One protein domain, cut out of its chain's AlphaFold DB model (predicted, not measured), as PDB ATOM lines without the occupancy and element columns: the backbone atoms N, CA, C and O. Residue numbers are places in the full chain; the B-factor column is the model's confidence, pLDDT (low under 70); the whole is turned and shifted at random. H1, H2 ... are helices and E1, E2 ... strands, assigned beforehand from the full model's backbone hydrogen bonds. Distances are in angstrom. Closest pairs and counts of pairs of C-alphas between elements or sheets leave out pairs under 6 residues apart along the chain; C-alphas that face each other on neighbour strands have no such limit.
ATOM      1  N   TYR A   7      38.335 -47.629  -3.626       92.31
ATOM      2  CA  TYR A   7      39.044 -47.058  -2.490       92.31
ATOM      3  C   TYR A   7      40.557 -47.252  -2.635       92.31
ATOM      4  O   TYR A   7      41.007 -48.373  -2.862       92.31
ATOM      5  N   LEU A   8      41.313 -46.164  -2.475       89.88
ATOM      6  CA  LEU A   8      42.778 -46.129  -2.554       89.88
ATOM      7  C   LEU A   8      43.441 -45.966  -1.175       89.88
ATOM      8  O   LEU A   8      44.657 -45.940  -1.072       89.88
ATOM      9  N   GLY A   9      42.662 -45.821  -0.098       85.69
ATOM     10  CA  GLY A   9      43.236 -45.612   1.231       85.69
ATOM     11  C   GLY A   9      43.810 -44.215   1.446       85.69
ATOM     12  O   GLY A   9      43.494 -43.263   0.729       85.69
ATOM     13  N   GLY A  10      44.621 -44.086   2.495       81.50
ATOM     14  CA  GLY A  10      45.458 -42.908   2.690       81.50
ATOM     15  C   GLY A  10      46.647 -42.991   1.747       81.50
ATOM     16  O   GLY A  10      47.461 -43.899   1.880       81.50
ATOM     17  N   LEU A  11      46.738 -42.059   0.800       76.81
ATOM     18  CA  LEU A  11      47.878 -41.995  -0.106       76.81
ATOM     19  C   LEU A  11      49.020 -41.250   0.575       76.81
ATOM     20  O   LEU A  11      48.828 -40.157   1.112       76.81
ATOM     21  N   THR A  12      50.222 -41.819   0.516       75.19
ATOM     22  CA  THR A  12      51.418 -41.116   0.981       75.19
ATOM     23  C   THR A  12      51.689 -39.929   0.056       75.19
ATOM     24  O   THR A  12      51.679 -40.060  -1.169       75.19
ATOM     25  N   THR A  13      51.921 -38.748   0.635       71.88
ATOM     26  CA  THR A  13      52.266 -37.538  -0.123       71.88
ATOM     27  C   THR A  13      53.531 -36.914   0.453       71.88
ATOM     28  O   THR A  13      53.685 -36.812   1.669       71.88
ATOM     29  N   TYR A  14      54.428 -36.465  -0.418       70.56
ATOM     30  CA  TYR A  14      55.639 -35.728  -0.052       70.56
ATOM     31  C   TYR A  14      55.457 -34.210  -0.169       70.56
ATOM     32  O   TYR A  14      56.373 -33.441   0.124       70.56
ATOM     33  N   ALA A  15      54.283 -33.754  -0.613       63.69
ATOM     34  CA  ALA A  15      54.003 -32.343  -0.773       63.69
ATOM     35  C   ALA A  15      53.414 -31.749   0.512       63.69
ATOM     36  O   ALA A  15      52.361 -32.160   0.987       63.69
ATOM     37  N   ALA A  16      54.058 -30.703   1.034       57.66
ATOM     38  CA  ALA A  16      53.727 -30.070   2.318       57.66
ATOM     39  C   ALA A  16      52.312 -29.448   2.430       57.66
ATOM     40  O   ALA A  16      51.980 -28.885   3.469       57.66
ATOM     41  N   HIS A  17      51.496 -29.495   1.373       61.56
ATOM     42  CA  HIS A  17      50.188 -28.838   1.300       61.56
ATOM     43  C   HIS A  17      48.996 -29.806   1.334       61.56
ATOM     44  O   HIS A  17      47.857 -29.337   1.402       61.56
ATOM     45  N   LEU A  18      49.226 -31.123   1.293       62.72
ATOM     46  CA  LEU A  18      48.159 -32.113   1.429       62.72
ATOM     47  C   LEU A  18      48.057 -32.569   2.895       62.72
ATOM     48  O   LEU A  18      49.077 -32.885   3.509       62.72
ATOM     49  N   PRO A  19      46.854 -32.562   3.502       64.75
ATOM     50  CA  PRO A  19      46.669 -33.076   4.852       64.75
ATOM     51  C   PRO A  19      46.975 -34.577   4.902       64.75
ATOM     52  O   PRO A  19      46.434 -35.345   4.112       64.75
ATOM     53  N   TRP A  20      47.795 -34.985   5.870       62.91
ATOM     54  CA  TRP A  20      48.236 -36.372   6.080       62.91
ATOM     55  C   TRP A  20      47.087 -37.350   6.398       62.91
ATOM     56  O   TRP A  20      47.255 -38.552   6.239       62.91
ATOM     57  N   ASP A  21      45.921 -36.836   6.801       68.81
ATOM     58  CA  ASP A  21      44.751 -37.619   7.224       68.81
ATOM     59  C   ASP A  21      43.651 -37.714   6.143       68.81
ATOM     60  O   ASP A  21      42.463 -37.830   6.457       68.81
ATOM     61  N   MET A  22      44.011 -37.600   4.859       85.50
ATOM     62  CA  MET A  22      43.059 -37.742   3.752       85.50
ATOM     63  C   MET A  22      42.992 -39.173   3.225       85.50
ATOM     64  O   MET A  22      44.009 -39.799   2.945       85.50
ATOM     65  N   GLU A  23      41.772 -39.653   3.004       91.19
ATOM     66  CA  GLU A  23      41.514 -40.890   2.269       91.19
ATOM     67  C   GLU A  23      41.155 -40.575   0.821       91.19
ATOM     68  O   GLU A  23      40.457 -39.594   0.564       91.19
ATOM     69  N   TYR A  24      41.555 -41.428  -0.116       92.38
ATOM     70  CA  TYR A  24      41.328 -41.231  -1.541       92.38
ATOM     71  C   TYR A  24      40.529 -42.372  -2.163       92.38
ATOM     72  O   TYR A  24      40.515 -43.511  -1.691       92.38
ATOM     73  N   SER A  25      39.845 -42.050  -3.253       95.75
ATOM     74  CA  SER A  25      39.215 -43.036  -4.123       95.75
ATOM     75  C   SER A  25      39.206 -42.569  -5.570       95.75
ATOM     76  O   SER A  25      39.315 -41.372  -5.850       95.75
ATOM     77  N   ILE A  26      39.070 -43.517  -6.491       96.50
ATOM     78  CA  ILE A  26      39.048 -43.257  -7.926       96.50
ATOM     79  C   ILE A  26      37.861 -43.951  -8.589       96.50
ATOM     80  O   ILE A  26      37.612 -45.137  -8.388       96.50
ATOM     81  N   GLU A  27      37.123 -43.206  -9.400       96.88
ATOM     82  CA  GLU A  27      36.167 -43.774 -10.350       96.88
ATOM     83  C   GLU A  27      36.814 -43.826 -11.724       96.88
ATOM     84  O   GLU A  27      37.394 -42.827 -12.150       96.88
ATOM     85  N   LEU A  28      36.676 -44.961 -12.406       95.62
ATOM     86  CA  LEU A  28      37.029 -45.133 -13.811       95.62
ATOM     87  C   LEU A  28      35.745 -45.353 -14.616       95.62
ATOM     88  O   LEU A  28      34.864 -46.092 -14.171       95.62
ATOM     89  N   ASP A  29      35.620 -44.698 -15.769       93.31
ATOM     90  CA  ASP A  29      34.535 -44.962 -16.721       93.31
ATOM     91  C   ASP A  29      34.951 -45.975 -17.803       93.31
ATOM     92  O   ASP A  29      36.121 -46.334 -17.934       93.31
ATOM     93  N   GLU A  30      33.987 -46.431 -18.605       89.94
ATOM     94  CA  GLU A  30      34.211 -47.415 -19.678       89.94
ATOM     95  C   GLU A  30      35.168 -46.922 -20.782       89.94
ATOM     96  O   GLU A  30      35.658 -47.726 -21.574       89.94
ATOM     97  N   ASN A  31      35.450 -45.615 -20.845       90.38
ATOM     98  CA  ASN A  31      36.381 -45.012 -21.799       90.38
ATOM     99  C   ASN A  31      37.790 -44.825 -21.208       90.38
ATOM    100  O   ASN A  31      38.665 -44.290 -21.887       90.38
ATOM    101  N   GLY A  32      38.016 -45.232 -19.955       88.06
ATOM    102  CA  GLY A  32      39.283 -45.034 -19.253       88.06
ATOM    103  C   GLY A  32      39.486 -43.607 -18.733       88.06
ATOM    104  O   GLY A  32      40.608 -43.239 -18.379       88.06
ATOM    105  N   HIS A  33      38.433 -42.786 -18.669       96.19
ATOM    106  CA  HIS A  33      38.497 -41.523 -17.943       96.19
ATOM    107  C   HIS A  33      38.405 -41.775 -16.443       96.19
ATOM    108  O   HIS A  33      37.747 -42.714 -16.002       96.19
ATOM    109  N   TYR A  34      39.007 -40.889 -15.653       97.06
ATOM    110  CA  TYR A  34      39.000 -41.007 -14.206       97.06
ATOM    111  C   TYR A  34      38.510 -39.750 -13.494       97.06
ATOM    112  O   TYR A  34      38.675 -38.619 -13.970       97.06
ATOM    113  N   ARG A  35      37.976 -39.954 -12.289       97.56
ATOM    114  CA  ARG A  35      37.761 -38.909 -11.280       97.56
ATOM    115  C   ARG A  35      38.391 -39.345  -9.966       97.56
ATOM    116  O   ARG A  35      38.078 -40.418  -9.463       97.56
ATOM    117  N   LEU A  36      39.264 -38.503  -9.423       95.38
ATOM    118  CA  LEU A  36      39.917 -38.713  -8.135       95.38
ATOM    119  C   LEU A  36      39.177 -37.917  -7.058       95.38
ATOM    120  O   LEU A  36      38.980 -36.705  -7.196       95.38
ATOM    121  N   PHE A  37      38.823 -38.584  -5.970       94.56
ATOM    122  CA  PHE A  37      38.154 -37.998  -4.818       94.56
ATOM    123  C   PHE A  37      39.025 -38.115  -3.573       94.56
ATOM    124  O   PHE A  37      39.834 -39.031  -3.453       94.56
ATOM    125  N   SER A  38      38.816 -37.201  -2.632       92.25
ATOM    126  CA  SER A  38      39.346 -37.296  -1.275       92.25
ATOM    127  C   SER A  38      38.227 -37.178  -0.248       92.25
ATOM    128  O   SER A  38      37.263 -36.439  -0.478       92.25
ATOM    129  N   ARG A  39      38.409 -37.782   0.922       91.38
ATOM    130  CA  ARG A  39      37.602 -37.564   2.121       91.38
ATOM    131  C   ARG A  39      38.494 -37.043   3.244       91.38
ATOM    132  O   ARG A  39      39.533 -37.633   3.520       91.38
ATOM    133  N   ASP A  40      38.087 -35.933   3.856       89.12
ATOM    134  CA  ASP A  40      38.744 -35.401   5.054       89.12
ATOM    135  C   ASP A  40      38.244 -36.086   6.340       89.12
ATOM    136  O   ASP A  40      37.283 -36.861   6.327       89.12
ATOM    137  N   THR A  41      38.877 -35.773   7.473       87.00
ATOM    138  CA  THR A  41      38.524 -36.315   8.796       87.00
ATOM    139  C   THR A  41      37.129 -35.905   9.273       87.00
ATOM    140  O   THR A  41      36.554 -36.565  10.135       87.00
ATOM    141  N   GLU A  42      36.558 -34.828   8.722       89.31
ATOM    142  CA  GLU A  42      35.170 -34.412   8.966       89.31
ATOM    143  C   GLU A  42      34.174 -35.187   8.078       89.31
ATOM    144  O   GLU A  42      32.960 -34.986   8.159       89.31
ATOM    145  N   GLY A  43      34.669 -36.086   7.223       88.31
ATOM    146  CA  GLY A  43      33.880 -36.905   6.314       88.31
ATOM    147  C   GLY A  43      33.407 -36.169   5.060       88.31
ATOM    148  O   GLY A  43      32.546 -36.699   4.347       88.31
ATOM    149  N   ARG A  44      33.931 -34.970   4.770       90.50
ATOM    150  CA  ARG A  44      33.580 -34.212   3.563       90.50
ATOM    151  C   ARG A  44      34.317 -34.791   2.367       90.50
ATOM    152  O   ARG A  44      35.540 -34.909   2.368       90.50
ATOM    153  N   VAL A  45      33.557 -35.104   1.323       92.56
ATOM    154  CA  VAL A  45      34.089 -35.623   0.061       92.56
ATOM    155  C   VAL A  45      34.290 -34.474  -0.922       92.56
ATOM    156  O   VAL A  45      33.406 -33.630  -1.084       92.56
ATOM    157  N   ARG A  46      35.446 -34.438  -1.588       91.88
ATOM    158  CA  ARG A  46      35.772 -33.465  -2.641       91.88
ATOM    159  C   ARG A  46      36.364 -34.173  -3.849       91.88
ATOM    160  O   ARG A  46      37.167 -35.086  -3.689       91.88
ATOM    161  N   GLN A  47      36.003 -33.722  -5.047       94.12
ATOM    162  CA  GLN A  47      36.703 -34.114  -6.267       94.12
ATOM    163  C   GLN A  47      38.006 -33.315  -6.360       94.12
ATOM    164  O   GLN A  47      37.976 -32.085  -6.368       94.12
ATOM    165  N   GLN A  48      39.131 -34.017  -6.418       91.69
ATOM    166  CA  GLN A  48      40.468 -33.427  -6.463       91.69
ATOM    167  C   GLN A  48      40.942 -33.214  -7.894       91.69
ATOM    168  O   GLN A  48      41.522 -32.182  -8.223       91.69
ATOM    169  N   HIS A  49      40.674 -34.189  -8.760       95.06
ATOM    170  CA  HIS A  49      41.112 -34.139 -10.142       95.06
ATOM    171  C   HIS A  49      40.230 -35.008 -11.035       95.06
ATOM    172  O   HIS A  49      39.510 -35.888 -10.562       95.06
ATOM    173  N   TRP A  50      40.285 -34.750 -12.334       96.75
ATOM    174  CA  TRP A  50      39.696 -35.600 -13.357       96.75
ATOM    175  C   TRP A  50      40.593 -35.576 -14.590       96.75
ATOM    176  O   TRP A  50      41.273 -34.586 -14.854       96.75
ATOM    177  N   GLY A  51      40.602 -36.665 -15.342       96.88
ATOM    178  CA  GLY A  51      41.411 -36.766 -16.548       96.88
ATOM    179  C   GLY A  51      40.974 -37.932 -17.411       96.88
ATOM    180  O   GLY A  51      40.046 -38.659 -17.071       96.88
ATOM    181  N   THR A  52      41.630 -38.087 -18.554       95.75
ATOM    182  CA  THR A  52      41.173 -39.008 -19.600       95.75
ATOM    183  C   THR A  52      42.025 -40.264 -19.743       95.75
ATOM    184  O   THR A  52      41.784 -41.040 -20.658       95.75
ATOM    185  N   SER A  53      43.062 -40.436 -18.917       96.12
ATOM    186  CA  SER A  53      43.959 -41.590 -19.010       96.12
ATOM    187  C   SER A  53      44.835 -41.762 -17.761       96.12
ATOM    188  O   SER A  53      44.938 -40.846 -16.933       96.12
ATOM    189  N   GLY A  54      45.510 -42.912 -17.658       96.19
ATOM    190  CA  GLY A  54      46.469 -43.209 -16.591       96.19
ATOM    191  C   GLY A  54      47.662 -42.262 -16.598       96.19
ATOM    192  O   GLY A  54      48.068 -41.767 -15.548       96.19
ATOM    193  N   ARG A  55      48.152 -41.889 -17.781       96.38
ATOM    194  CA  ARG A  55      49.186 -40.867 -17.953       96.38
ATOM    195  C   ARG A  55      48.782 -39.527 -17.336       96.38
ATOM    196  O   ARG A  55      49.575 -38.926 -16.619       96.38
ATOM    197  N   ALA A  56      47.557 -39.061 -17.581       96.50
ATOM    198  CA  ALA A  56      47.089 -37.796 -17.012       96.50
ATOM    199  C   ALA A  56      47.012 -37.851 -15.474       96.50
ATOM    200  O   ALA A  56      47.214 -36.837 -14.807       96.50
ATOM    201  N   LEU A  57      46.720 -39.021 -14.893       96.38
ATOM    202  CA  LEU A  57      46.794 -39.223 -13.444       96.38
ATOM    203  C   LEU A  57      48.239 -39.250 -12.940       96.38
ATOM    204  O   LEU A  57      48.506 -38.636 -11.914       96.38
ATOM    205  N   ALA A  58      49.168 -39.882 -13.657       95.88
ATOM    206  CA  ALA A  58      50.586 -39.895 -13.293       95.88
ATOM    207  C   ALA A  58      51.180 -38.480 -13.274       95.88
ATOM    208  O   ALA A  58      51.842 -38.093 -12.313       95.88
ATOM    209  N   GLU A  59      50.881 -37.666 -14.290       94.88
ATOM    210  CA  GLU A  59      51.309 -36.264 -14.353       94.88
ATOM    211  C   GLU A  59      50.748 -35.448 -13.174       94.88
ATOM    212  O   GLU A  59      51.470 -34.661 -12.554       94.88
ATOM    213  N   PHE A  60      49.478 -35.668 -12.811       93.38
ATOM    214  CA  PHE A  60      48.876 -35.068 -11.621       93.38
ATOM    215  C   PHE A  60      49.553 -35.549 -10.327       93.38
ATOM    216  O   PHE A  60      49.901 -34.721  -9.483       93.38
ATOM    217  N   ALA A  61      49.759 -36.858 -10.179       92.38
ATOM    218  CA  ALA A  61      50.353 -37.480  -9.001       92.38
ATOM    219  C   ALA A  61      51.761 -36.926  -8.741       92.38
ATOM    220  O   ALA A  61      52.026 -36.405  -7.659       92.38
ATOM    221  N   LEU A  62      52.617 -36.918  -9.766       91.81
ATOM    222  CA  LEU A  62      53.975 -36.378  -9.696       91.81
ATOM    223  C   LEU A  62      53.986 -34.883  -9.360       91.81
ATOM    224  O   LEU A  62      54.733 -34.445  -8.487       91.81
ATOM    225  N   ARG A  63      53.127 -34.087 -10.011       90.06
ATOM    226  CA  ARG A  63      53.053 -32.636  -9.774       90.06
ATOM    227  C   ARG A  63      52.615 -32.289  -8.351       90.06
ATOM    228  O   ARG A  63      53.031 -31.257  -7.828       90.06
ATOM    229  N   ASN A  64      51.773 -33.122  -7.746       87.75
ATOM    230  CA  ASN A  64      51.250 -32.911  -6.398       87.75
ATOM    231  C   ASN A  64      51.980 -33.753  -5.340       87.75
ATOM    232  O   ASN A  64      51.585 -33.741  -4.179       87.75
ATOM    233  N   GLY A  65      53.063 -34.439  -5.718       87.88
ATOM    234  CA  GLY A  65      53.928 -35.182  -4.805       87.88
ATOM    235  C   GLY A  65      53.282 -36.416  -4.179       87.88
ATOM    236  O   GLY A  65      53.654 -36.768  -3.065       87.88
ATOM    237  N   PHE A  66      52.322 -37.051  -4.846       89.19
ATOM    238  CA  PHE A  66      51.822 -38.364  -4.436       89.19
ATOM    239  C   PHE A  66      52.910 -39.425  -4.618       89.19
ATOM    240  O   PHE A  66      53.698 -39.355  -5.564       89.19
ATOM    241  N   ASP A  67      52.920 -40.425  -3.740       89.69
ATOM    242  CA  ASP A  67      53.695 -41.642  -3.948       89.69
ATOM    243  C   ASP A  67      53.119 -42.409  -5.146       89.69
ATOM    244  O   ASP A  67      52.062 -43.045  -5.084       89.69
ATOM    245  N   ALA A  68      53.796 -42.270  -6.284       91.06
ATOM    246  CA  ALA A  68      53.340 -42.830  -7.541       91.06
ATOM    247  C   ALA A  68      53.513 -44.356  -7.603       91.06
ATOM    248  O   ALA A  68      52.794 -44.997  -8.366       91.06
ATOM    249  N   GLU A  69      54.428 -44.940  -6.821       90.56
ATOM    250  CA  GLU A  69      54.620 -46.395  -6.776       90.56
ATOM    251  C   GLU A  69      53.485 -47.065  -6.000       90.56
ATOM    252  O   GLU A  69      52.917 -48.056  -6.468       90.56
ATOM    253  N   ASP A  70      53.114 -46.491  -4.853       89.81
ATOM    254  CA  ASP A  70      51.986 -46.969  -4.048       89.81
ATOM    255  C   ASP A  70      50.675 -46.859  -4.840       89.81
ATOM    256  O   ASP A  70      49.935 -47.836  -4.983       89.81
ATOM    257  N   LEU A  71      50.456 -45.706  -5.486       92.00
ATOM    258  CA  LEU A  71      49.295 -45.485  -6.344       92.00
ATOM    259  C   LEU A  71      49.258 -46.461  -7.532       92.00
ATOM    260  O   LEU A  71      48.200 -47.005  -7.844       92.00
ATOM    261  N   LEU A  72      50.395 -46.721  -8.187       94.75
ATOM    262  CA  LEU A  72      50.468 -47.665  -9.306       94.75
ATOM    263  C   LEU A  72      50.078 -49.088  -8.882       94.75
ATOM    264  O   LEU A  72      49.366 -49.773  -9.623       94.75
ATOM    265  N   ARG A  73      50.507 -49.538  -7.697       92.50
ATOM    266  CA  ARG A  73      50.146 -50.864  -7.175       92.50
ATOM    267  C   ARG A  73      48.632 -51.012  -7.030       92.50
ATOM    268  O   ARG A  73      48.085 -52.039  -7.434       92.50
ATOM    269  N   ASP A  74      47.967 -49.996  -6.495       92.94
ATOM    270  CA  ASP A  74      46.517 -50.029  -6.305       92.94
ATOM    271  C   ASP A  74      45.773 -49.934  -7.644       92.94
ATOM    272  O   ASP A  74      44.819 -50.678  -7.881       92.94
ATOM    273  N   LEU A  75      46.257 -49.104  -8.576       94.81
ATOM    274  CA  LEU A  75      45.696 -49.006  -9.928       94.81
ATOM    275  C   LEU A  75      45.776 -50.333 -10.690       94.81
ATOM    276  O   LEU A  75      44.827 -50.679 -11.391       94.81
ATOM    277  N   HIS A  76      46.852 -51.110 -10.524       95.00
ATOM    278  CA  HIS A  76      46.975 -52.433 -11.146       95.00
ATOM    279  C   HIS A  76      45.876 -53.410 -10.714       95.00
ATOM    280  O   HIS A  76      45.480 -54.263 -11.509       95.00
ATOM    281  N   ALA A  77      45.389 -53.300  -9.476       91.38
ATOM    282  CA  ALA A  77      44.295 -54.129  -8.976       91.38
ATOM    283  C   ALA A  77      42.919 -53.674  -9.496       91.38
ATOM    284  O   ALA A  77      41.982 -54.472  -9.507       91.38
ATOM    285  N   ILE A  78      42.796 -52.410  -9.912       92.50
ATOM    286  CA  ILE A  78      41.550 -51.806 -10.395       92.50
ATOM    287  C   ILE A  78      41.405 -52.009 -11.906       92.50
ATOM    288  O   ILE A  78      40.435 -52.617 -12.353       92.50
ATOM    289  N   ASP A  79      42.370 -51.515 -12.683       94.25
ATOM    290  CA  ASP A  79      42.388 -51.616 -14.142       94.25
ATOM    291  C   ASP A  79      43.842 -51.713 -14.650       94.25
ATOM    292  O   ASP A  79      44.577 -50.716 -14.661       94.25
ATOM    293  N   PRO A  80      44.288 -52.903 -15.098       93.88
ATOM    294  CA  PRO A  80      45.655 -53.105 -15.572       93.88
ATOM    295  C   PRO A  80      46.030 -52.280 -16.811       93.88
ATOM    296  O   PRO A  80      47.206 -51.966 -16.991       93.88
ATOM    297  N   GLY A  81      45.067 -51.948 -17.678       94.19
ATOM    298  CA  GLY A  81      45.316 -51.161 -18.887       94.19
ATOM    299  C   GLY A  81      45.561 -49.693 -18.554       94.19
ATOM    300  O   GLY A  81      46.521 -49.091 -19.036       94.19
ATOM    301  N   PHE A  82      44.743 -49.141 -17.660       95.81
ATOM    302  CA  PHE A  82      44.928 -47.807 -17.101       95.81
ATOM    303  C   PHE A  82      46.245 -47.707 -16.317       95.81
ATOM    304  O   PHE A  82      47.002 -46.750 -16.492       95.81
ATOM    305  N   ALA A  83      46.561 -48.720 -15.503       96.56
ATOM    306  CA  ALA A  83      47.821 -48.801 -14.765       96.56
ATOM    307  C   ALA A  83      49.045 -48.853 -15.695       96.56
ATOM    308  O   ALA A  83      50.050 -48.207 -15.413       96.56
ATOM    309  N   ALA A  84      48.956 -49.544 -16.836       96.19
ATOM    310  CA  ALA A  84      50.037 -49.572 -17.821       96.19
ATOM    311  C   ALA A  84      50.310 -48.186 -18.440       96.19
ATOM    312  O   ALA A  84      51.471 -47.815 -18.617       96.19
ATOM    313  N   ASP A  85      49.267 -47.397 -18.733       95.75
ATOM    314  CA  ASP A  85      49.424 -46.012 -19.215       95.75
ATOM    315  C   ASP A  85      50.033 -45.098 -18.133       95.75
ATOM    316  O   ASP A  85      50.897 -44.266 -18.419       95.75
ATOM    317  N   PHE A  86      49.639 -45.296 -16.869       96.75
ATOM    318  CA  PHE A  86      50.242 -44.618 -15.718       96.75
ATOM    319  C   PHE A  86      51.737 -44.960 -15.583       96.75
ATOM    320  O   PHE A  86      52.577 -44.060 -15.543       96.75
ATOM    321  N   GLU A  87      52.095 -46.248 -15.576       97.19
ATOM    322  CA  GLU A  87      53.478 -46.724 -15.451       97.19
ATOM    323  C   GLU A  87      54.370 -46.229 -16.598       97.19
ATOM    324  O   GLU A  87      55.505 -45.796 -16.375       97.19
ATOM    325  N   ALA A  88      53.857 -46.238 -17.833       95.12
ATOM    326  CA  ALA A  88      54.580 -45.739 -19.000       95.12
ATOM    327  C   ALA A  88      54.976 -44.258 -18.861       95.12
ATOM    328  O   ALA A  88      55.996 -43.838 -19.412       95.12
ATOM    329  N   CYS A  89      54.196 -43.468 -18.115       94.38
ATOM    330  CA  CYS A  89      54.528 -42.083 -17.799       94.38
ATOM    331  C   CYS A  89      55.660 -41.962 -16.767       94.38
ATOM    332  O   CYS A  89      56.470 -41.046 -16.882       94.38
ATOM    333  N   LEU A  90      55.734 -42.862 -15.780       92.12
ATOM    334  CA  LEU A  90      56.746 -42.816 -14.714       92.12
ATOM    335  C   LEU A  90      58.149 -43.212 -15.191       92.12
ATOM    336  O   LEU A  90      59.142 -42.759 -14.636       92.12
ATOM    337  N   ARG A  91      58.241 -44.069 -16.213       88.44
ATOM    338  CA  ARG A  91      59.516 -44.600 -16.735       88.44
ATOM    339  C   ARG A  91      60.235 -43.664 -17.725       88.44
ATOM    340  O   ARG A  91      61.156 -44.110 -18.411       88.44
ATOM    341  N   ARG A  92      59.794 -42.412 -17.853       65.75
ATOM    342  CA  ARG A  92      60.352 -41.397 -18.764       65.75
ATOM    343  C   ARG A  92      61.279 -40.434 -18.042       65.75
ATOM    344  O   ARG A  92      62.284 -40.058 -18.683       65.75
TER     345      ARG A  92
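Overview. This is residues 7 to 92 of the 92 residues of an uncharacterized protein of Desulfomicrobium orale DSM 12838 (UniProt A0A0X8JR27). A strongly twisted sheet of four strands makes a wall, and a bundle of three short helices packs by it: H1 covers edge strand E4, H2 packs on the other edge strand, E1, and H3 packs on both helices away from the sheet. The long link of residues 11 to 22 joins E1 to E2. The printed part has 86 residues, with four named strands and then three named helices along the chain, E1 E2 E3 E4 H1 H2 H3. The sheet order is E1 - E2 - E3 - E4, all antiparallel, and the class is mixed, helices and strands. The whole is compact, with a radius of gyration of the C-alphas of 12.1 A and spans of 34 by 27 by 19 A.

Arrangement. Begin at the sheet, E1 (residues 7 to 10), E2 (23 to 28), E3 (34 to 39) and E4 (45 to 51), a meander, each strand the antiparallel neighbour of the one before. Look for N 8 and O 24, 2.9 A apart, between E1 and E2; N 37 and O 25, 2.8 A, between E2 and E3; and N 36 and O 49, 2.9 A, between E3 and E4, each within hydrogen-bond range. H1 (residues 54 to 63) is on the sheet at a height of 9.2 A, over E4 and slantwise to it at 53 degrees on the local plane; the closest C-alphas of the two are those of Gly 51 and Leu 57, 6.7 A. H2 (residues 68 to 78) is also on the sheet, over none of its strands, but only just: 2 of its C-alphas fall on E2. The closest C-alphas of H2 and E1 are those of Leu 8 and Asp 74, 6.6 A. H1 and H2 with the sheet make two layers, helices on one face of a sheet. H3 (residues 80 to 90) is not on the sheet. The three helices form an up and down bundle, each running against the one before it in the chain. H3 touches H1, the closest C-alphas being Gly 54 and Phe 86, 4.1 A, at a steep tilt of 41 degrees, the same way. H2 and H3, a helical hairpin, touch at a shallow tilt of 15 degrees, opposite ways; their closest C-alphas are His 76 and Ala 83, 5.2 A. H1 and H2 touch only at the corner by their link, and only just, with 3 pairs of C-alphas within 8 A, the closest being Ala 61 and Ala 68, 6.3 A. In H1 and H3 every O i to N i+4 pair is within hydrogen-bond range; in H2, 6 of 7 are.

Along the chain. Find C-alpha 7 at (39.044, -47.058, -2.490), where E1 begins; it runs 9.2 A. E2 spans 17.2 A, E3 16.7 A and E4 18.2 A, ending at C-alpha 51, (41.411, -36.766, -16.548). H1 is 14.2 A long, H2 15.1 A and H3 15.2 A, ending at C-alpha 90, (56.746, -42.816, -14.714).

Size, cuts and confidence. The C-alphas farthest apart, those of Glu 42 and Arg 92, are 38.1 A apart. The printed part has no cut. The link E1 to E2 is long, and the others are tight. Mean pLDDT of the printed part is 89.2, with residues 15 to 21 and residue 92 under 70.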